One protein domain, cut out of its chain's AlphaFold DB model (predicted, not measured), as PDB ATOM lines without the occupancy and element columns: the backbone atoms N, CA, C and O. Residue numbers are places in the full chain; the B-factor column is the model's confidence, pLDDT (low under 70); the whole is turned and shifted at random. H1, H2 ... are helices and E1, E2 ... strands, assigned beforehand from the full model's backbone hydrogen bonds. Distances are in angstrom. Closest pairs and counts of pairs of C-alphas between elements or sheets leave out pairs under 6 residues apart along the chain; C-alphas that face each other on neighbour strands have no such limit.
ATOM      1  N   LYS A 136     181.721 216.005 159.973       75.69
ATOM      2  CA  LYS A 136     182.469 217.265 160.096       75.69
ATOM      3  C   LYS A 136     183.966 217.045 159.851       75.69
ATOM      4  O   LYS A 136     184.537 216.063 160.323       75.69
ATOM      5  N   GLY A 137     184.621 218.007 159.196       74.06
ATOM      6  CA  GLY A 137     186.050 217.929 158.855       74.06
ATOM      7  C   GLY A 137     186.979 217.713 160.054       74.06
ATOM      8  O   GLY A 137     187.963 216.988 159.951       74.06
ATOM      9  N   GLU A 138     186.639 218.269 161.217       74.94
ATOM     10  CA  GLU A 138     187.392 218.059 162.462       74.94
ATOM     11  C   GLU A 138     187.408 216.588 162.895       74.94
ATOM     12  O   GLU A 138     188.432 216.103 163.363       74.94
ATOM     13  N   VAL A 139     186.302 215.869 162.682       74.50
ATOM     14  CA  VAL A 139     186.189 214.434 162.977       74.50
ATOM     15  C   VAL A 139     186.920 213.613 161.916       74.50
ATOM     16  O   VAL A 139     187.615 212.666 162.256       74.50
ATOM     17  N   LEU A 140     186.843 213.996 160.637       72.62
ATOM     18  CA  LEU A 140     187.583 213.312 159.569       72.62
ATOM     19  C   LEU A 140     189.102 213.331 159.807       72.62
ATOM     20  O   LEU A 140     189.778 212.344 159.534       72.62
ATOM     21  N   ASN A 141     189.630 214.423 160.368       75.94
ATOM     22  CA  ASN A 141     191.058 214.571 160.660       75.94
ATOM     23  C   ASN A 141     191.559 213.701 161.826       75.94
ATOM     24  O   ASN A 141     192.772 213.578 161.995       75.94
ATOM     25  N   THR A 142     190.666 213.118 162.632       81.31
ATOM     26  CA  THR A 142     191.048 212.188 163.708       81.31
ATOM     27  C   THR A 142     191.009 210.725 163.267       81.31
ATOM     28  O   THR A 142     191.513 209.858 163.985       81.31
ATOM     29  N   LEU A 143     190.451 210.434 162.086       80.44
ATOM     30  CA  LEU A 143     190.409 209.086 161.532       80.44
ATOM     31  C   LEU A 143     191.806 208.637 161.087       80.44
ATOM     32  O   LEU A 143     192.589 209.401 160.527       80.44
ATOM     33  N   SER A 144     192.114 207.364 161.318       88.00
ATOM     34  CA  SER A 144     193.353 206.725 160.871       88.00
ATOM     35  C   SER A 144     193.099 205.258 160.529       88.00
ATOM     36  O   SER A 144     192.083 204.682 160.922       88.00
ATOM     37  N   GLY A 145     194.018 204.650 159.781       88.62
ATOM     38  CA  GLY A 145     193.896 203.265 159.330       88.62
ATOM     39  C   GLY A 145     193.085 203.117 158.044       88.62
ATOM     40  O   GLY A 145     192.911 204.071 157.287       88.62
ATOM     41  N   LYS A 146     192.632 201.888 157.782       90.19
ATOM     42  CA  LYS A 146     191.914 201.514 156.559       90.19
ATOM     43  C   LYS A 146     190.485 201.090 156.867       90.19
ATOM     44  O   LYS A 146     190.255 200.402 157.859       90.19
ATOM     45  N   ALA A 147     189.558 201.446 155.989       84.12
ATOM     46  CA  ALA A 147     188.168 201.020 156.043       84.12
ATOM     47  C   ALA A 147     187.665 200.632 154.653       84.12
ATOM     48  O   ALA A 147     188.044 201.237 153.650       84.12
ATOM     49  N   THR A 148     186.792 199.631 154.608       83.62
ATOM     50  CA  THR A 148     186.112 199.195 153.389       83.62
ATOM     51  C   THR A 148     184.630 199.490 153.511       83.62
ATOM     52  O   THR A 148     184.023 199.196 154.540       83.62
ATOM     53  N   TYR A 149     184.055 200.030 152.446       79.69
ATOM     54  CA  TYR A 149     182.645 200.359 152.344       79.69
ATOM     55  C   TYR A 149     182.059 199.683 151.126       79.69
ATOM     56  O   TYR A 149     182.686 199.643 150.070       79.69
ATOM     57  N   THR A 150     180.854 199.159 151.277       80.06
ATOM     58  CA  THR A 150     180.102 198.533 150.196       80.06
ATOM     59  C   THR A 150     178.778 199.254 150.056       80.06
ATOM     60  O   THR A 150     178.093 199.473 151.054       80.06
ATOM     61  N   GLY A 151     178.423 199.609 148.831       75.50
ATOM     62  CA  GLY A 151     177.161 200.248 148.506       75.50
ATOM     63  C   GLY A 151     176.576 199.676 147.227       75.50
ATOM     64  O   GLY A 151     177.241 198.959 146.480       75.50
ATOM     65  N   THR A 152     175.322 200.013 146.979       76.31
ATOM     66  CA  THR A 152     174.681 199.773 145.690       76.31
ATOM     67  C   THR A 152     175.025 200.931 144.750       76.31
ATOM     68  O   THR A 152     175.204 202.060 145.196       76.31
ATOM     69  N   ALA A 153     175.130 200.658 143.455       75.69
ATOM     70  CA  ALA A 153     175.139 201.649 142.389       75.69
ATOM     71  C   ALA A 153     173.897 201.455 141.523       75.69
ATOM     72  O   ALA A 153     173.514 200.330 141.198       75.69
ATOM     73  N   LEU A 154     173.292 202.571 141.127       76.00
ATOM     74  CA  LEU A 154     172.302 202.576 140.058       76.00
ATOM     75  C   LEU A 154     173.054 202.744 138.741       76.00
ATOM     76  O   LEU A 154     173.757 203.737 138.555       76.00
ATOM     77  N   LEU A 155     172.933 201.761 137.855       72.62
ATOM     78  CA  LEU A 155     173.548 201.798 136.533       72.62
ATOM     79  C   LEU A 155     172.458 202.051 135.501       72.62
ATOM     80  O   LEU A 155     171.507 201.277 135.425       72.62
ATOM     81  N   VAL A 156     172.602 203.129 134.733       72.19
ATOM     82  CA  VAL A 156     171.721 203.459 133.609       72.19
ATOM     83  C   VAL A 156     172.411 203.012 132.335       72.19
ATOM     84  O   VAL A 156     173.540 203.434 132.069       72.19
ATOM     85  N   ASP A 157     171.763 202.146 131.564       69.00
ATOM     86  CA  ASP A 157     172.271 201.763 130.253       69.00
ATOM     87  C   ASP A 157     171.866 202.776 129.163       69.00
ATOM     88  O   ASP A 157     171.132 203.738 129.387       69.00
ATOM     89  N   GLN A 158     172.353 202.557 127.943       64.75
ATOM     90  CA  GLN A 158     172.042 203.413 126.792       64.75
ATOM     91  C   GLN A 158     170.566 203.373 126.345       64.75
ATOM     92  O   GLN A 158     170.187 204.167 125.488       64.75
ATOM     93  N   ASN A 159     169.778 202.428 126.863       64.88
ATOM     94  CA  ASN A 159     168.353 202.267 126.595       64.88
ATOM     95  C   ASN A 159     167.481 202.818 127.737       64.88
ATOM     96  O   ASN A 159     166.259 202.731 127.639       64.88
ATOM     97  N   HIS A 160     168.089 203.407 128.775       62.94
ATOM     98  CA  HIS A 160     167.432 203.901 129.997       62.94
ATOM     99  C   HIS A 160     166.910 202.816 130.929       62.94
ATOM    100  O   HIS A 160     166.125 203.100 131.840       62.94
ATOM    101  N   ASP A 161     167.391 201.590 130.753       70.00
ATOM    102  CA  ASP A 161     167.138 200.531 131.705       70.00
ATOM    103  C   ASP A 161     168.055 200.731 132.913       70.00
ATOM    104  O   ASP A 161     169.278 200.877 132.797       70.00
ATOM    105  N   ILE A 162     167.447 200.761 134.101       70.31
ATOM    106  CA  ILE A 162     168.182 200.850 135.359       70.31
ATOM    107  C   ILE A 162     168.438 199.455 135.903       70.31
ATOM    108  O   ILE A 162     167.513 198.693 136.184       70.31
ATOM    109  N   THR A 163     169.712 199.163 136.140       68.94
ATOM    110  CA  THR A 163     170.142 197.999 136.911       68.94
ATOM    111  C   THR A 163     170.424 198.418 138.350       68.94
ATOM    112  O   THR A 163     171.243 199.301 138.610       68.94
ATOM    113  N   THR A 164     169.753 197.763 139.298       68.12
ATOM    114  CA  THR A 164     169.925 197.971 140.750       68.12
ATOM    115  C   THR A 164     170.960 197.035 141.377       68.12
ATOM    116  O   THR A 164     171.135 197.042 142.591       68.12
ATOM    117  N   ASN A 165     171.607 196.198 140.565       67.69
ATOM    118  CA  ASN A 165     172.549 195.171 141.018       67.69
ATOM    119  C   ASN A 165     174.008 195.642 140.986       67.69
ATOM    120  O   ASN A 165     174.894 194.901 141.405       67.69
ATOM    121  N   GLY A 166     174.267 196.864 140.508       71.50
ATOM    122  CA  GLY A 166     175.603 197.437 140.565       71.50
ATOM    123  C   GLY A 166     176.072 197.487 142.014       71.50
ATOM    124  O   GLY A 166     175.349 197.969 142.887       71.50
ATOM    125  N   THR A 167     177.275 196.992 142.281       74.25
ATOM    126  CA  THR A 167     177.871 197.033 143.617       74.25
ATOM    127  C   THR A 167     179.136 197.871 143.566       74.25
ATOM    128  O   THR A 167     180.008 197.672 142.723       74.25
ATOM    129  N   VAL A 168     179.246 198.831 144.480       78.62
ATOM    130  CA  VAL A 168     180.441 199.659 144.653       78.62
ATOM    131  C   VAL A 168     181.151 199.208 145.909       78.62
ATOM    132  O   VAL A 168     180.555 199.160 146.985       78.62
ATOM    133  N   LYS A 169     182.449 198.951 145.792       80.38
ATOM    134  CA  LYS A 169     183.342 198.766 146.927       80.38
ATOM    135  C   LYS A 169     184.338 199.921 146.975       80.38
ATOM    136  O   LYS A 169     185.100 200.127 146.035       80.38
ATOM    137  N   LEU A 170     184.357 200.653 148.083       82.81
ATOM    138  CA  LEU A 170     185.317 201.719 148.359       82.81
ATOM    139  C   LEU A 170     186.295 201.266 149.439       82.81
ATOM    140  O   LEU A 170     185.901 200.691 150.450       82.81
ATOM    141  N   GLU A 171     187.571 201.568 149.256       85.06
ATOM    142  CA  GLU A 171     188.621 201.332 150.240       85.06
ATOM    143  C   GLU A 171     189.263 202.669 150.600       85.06
ATOM    144  O   GLU A 171     189.994 203.252 149.803       85.06
ATOM    145  N   ALA A 172     188.979 203.169 151.801       85.25
ATOM    146  CA  ALA A 172     189.571 204.394 152.315       85.25
ATOM    147  C   ALA A 172     190.782 204.071 153.193       85.25
ATOM    148  O   ALA A 172     190.692 203.272 154.124       85.25
ATOM    149  N   ASP A 173     191.903 204.728 152.924       86.44
ATOM    150  CA  ASP A 173     193.086 204.773 153.774       86.44
ATOM    151  C   ASP A 173     193.207 206.188 154.347       86.44
ATOM    152  O   ASP A 173     193.695 207.113 153.692       86.44
ATOM    153  N   PHE A 174     192.733 206.361 155.579       85.00
ATOM    154  CA  PHE A 174     192.719 207.651 156.264       85.00
ATOM    155  C   PHE A 174     194.123 208.098 156.684       85.00
ATOM    156  O   PHE A 174     194.386 209.297 156.761       85.00
ATOM    157  N   THR A 175     195.049 207.154 156.886       86.38
ATOM    158  CA  THR A 175     196.449 207.466 157.203       86.38
ATOM    159  C   THR A 175     197.151 208.087 155.999       86.38
ATOM    160  O   THR A 175     197.807 209.119 156.124       86.38
ATOM    161  N   ASN A 176     196.990 207.476 154.823       88.00
ATOM    162  CA  ASN A 176     197.622 207.931 153.583       88.00
ATOM    163  C   ASN A 176     196.758 208.924 152.791       88.00
ATOM    164  O   ASN A 176     197.178 209.378 151.729       88.00
ATOM    165  N   LYS A 177     195.568 209.264 153.307       83.94
ATOM    166  CA  LYS A 177     194.573 210.140 152.666       83.94
ATOM    167  C   LYS A 177     194.256 209.708 151.233       83.94
ATOM    168  O   LYS A 177     194.161 210.535 150.330       83.94
ATOM    169  N   ASN A 178     194.121 208.402 151.038       86.12
ATOM    170  CA  ASN A 178     193.852 207.801 149.742       86.12
ATOM    171  C   ASN A 178     192.506 207.082 149.767       86.12
ATOM    172  O   ASN A 178     192.142 206.493 150.784       86.12
ATOM    173  N   ILE A 179     191.784 207.098 148.651       82.62
ATOM    174  CA  ILE A 179     190.564 206.315 148.488       82.62
ATOM    175  C   ILE A 179     190.638 205.584 147.150       82.62
ATOM    176  O   ILE A 179     190.825 206.199 146.104       82.62
ATOM    177  N   GLY A 180     190.518 204.261 147.206       80.44
ATOM    178  CA  GLY A 180     190.365 203.388 146.049       80.44
ATOM    179  C   GLY A 180     188.914 202.957 145.884       80.44
ATOM    180  O   GLY A 180     188.150 202.928 146.851       80.44
ATOM    181  N   ALA A 181     188.532 202.604 144.662       78.19
ATOM    182  CA  ALA A 181     187.182 202.169 144.358       78.19
ATOM    183  C   ALA A 181     187.178 201.088 143.276       78.19
ATOM    184  O   ALA A 181     187.947 201.156 142.317       78.19
ATOM    185  N   VAL A 182     186.297 200.107 143.447       78.38
ATOM    186  CA  VAL A 182     185.990 199.060 142.473       78.38
ATOM    187  C   VAL A 182     184.480 199.062 142.267       78.38
ATOM    188  O   VAL A 182     183.722 199.094 143.239       78.38
ATOM    189  N   LEU A 183     184.057 199.068 141.006       71.38
ATOM    190  CA  LEU A 183     182.668 198.849 140.627       71.38
ATOM    191  C   LEU A 183     182.571 197.459 140.009       71.38
ATOM    192  O   LEU A 183     183.210 197.204 138.987       71.38
ATOM    193  N   ASP A 184     181.740 196.619 140.610       69.81
ATOM    194  CA  ASP A 184     181.389 195.313 140.080       69.81
ATOM    195  C   ASP A 184     179.948 195.364 139.553       69.81
ATOM    196  O   ASP A 184     179.040 195.916 140.186       69.81
ATOM    197  N   ASN A 185     179.755 194.818 138.356       62.09
ATOM    198  CA  ASN A 185     178.451 194.594 137.750       62.09
ATOM    199  C   ASN A 185     178.414 193.112 137.367       62.09
ATOM    200  O   ASN A 185     179.242 192.693 136.552       62.09
ATOM    201  N   ASP A 186     177.547 192.341 138.023       52.44
ATOM    202  CA  ASP A 186     177.371 190.903 137.770       52.44
ATOM    203  C   ASP A 186     176.705 190.632 136.410       52.44
ATOM    204  O   ASP A 186     175.759 191.370 136.043       52.44
TER     205      ASP A 186
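What this domain is: This is residues 136 to 186 of the 186 residues of an uncharacterized protein of Gallibacterium genomosp. 3 (UniProt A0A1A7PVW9). The picture is a long, twisted ribbon of three antiparallel strands, with a short helix, H1, off the end where E1 begins. E1 and E2 make one long hairpin, and E3 folds back beside residues 167 to 173 of E2, leaving the far end of the ribbon two strands wide, where E2 bends. The printed part has 51 residues with one named helix and three named strands, along the chain H1, E1, E2, E3, and its class is mostly strand; the sheet's order is E1, E2, E3. It is only just loose, close to extended, with a radius of gyration of the C-alphas of 14.7 A, and the C-alphas span 44 by 21 by 13 A, a rod in outline.

Where its parts are: Start at C-alpha 137, at (186.050, 217.929, 158.855), where H1 begins; it holds residues 137 to 140 and is 4.9 A long. Next find C-alpha 146 at (191.914, 201.514, 156.559), from which E1, residues 146 to 156, runs 30.6 A. E2, residues 162 to 173, returns over 31.2 A; look at residue 165, where it bends by 60 degrees. E3, residues 178 to 184, runs 20.1 A and ends at C-alpha 184, at (181.389, 195.313, 140.080).

How they stand to each other: Read the sheet from its edge strand E1. E1 and its neighbour E2 form an antiparallel hairpin, their directions at 158 degrees, and the C-alphas of Lys 146 and Asp 173 face each other at 4.4 A. Look for N 149 and O 170, 2.8 A apart, and, past the bend, N 163 and O 155 at 2.9 A, both within hydrogen-bond range. E2, the inner strand, and edge strand E3 form the second hairpin, antiparallel at 155 degrees, with N 171 and O 180 within hydrogen-bond range at 2.8 A. The C-alphas of Leu 170 and Ala 181 face each other at 4.4 A. E1, E2 and E3 are a meander, each strand the antiparallel neighbour of the one before. H1 is not on the sheet, with 0 pairs of C-alphas within 10 A, and it is apart from E2 and E3. H1 is too short for any O i to N i+4 pair inside it; its one O i to N i+3 pair is within range.

The domain as a whole: The two C-alphas farthest apart are those of Thr 142 and Asn 159, at 44.6 A. The printed part has no cut and ends at Asp 186, the chain's last residue. The links H1 to E1, E1 to E2 and E2 to E3 are tight. The mean pLDDT of the printed part is 76.6, and you find values under 70 at residues 157 to 160, 163 to 165 and 184 to 186 of this model.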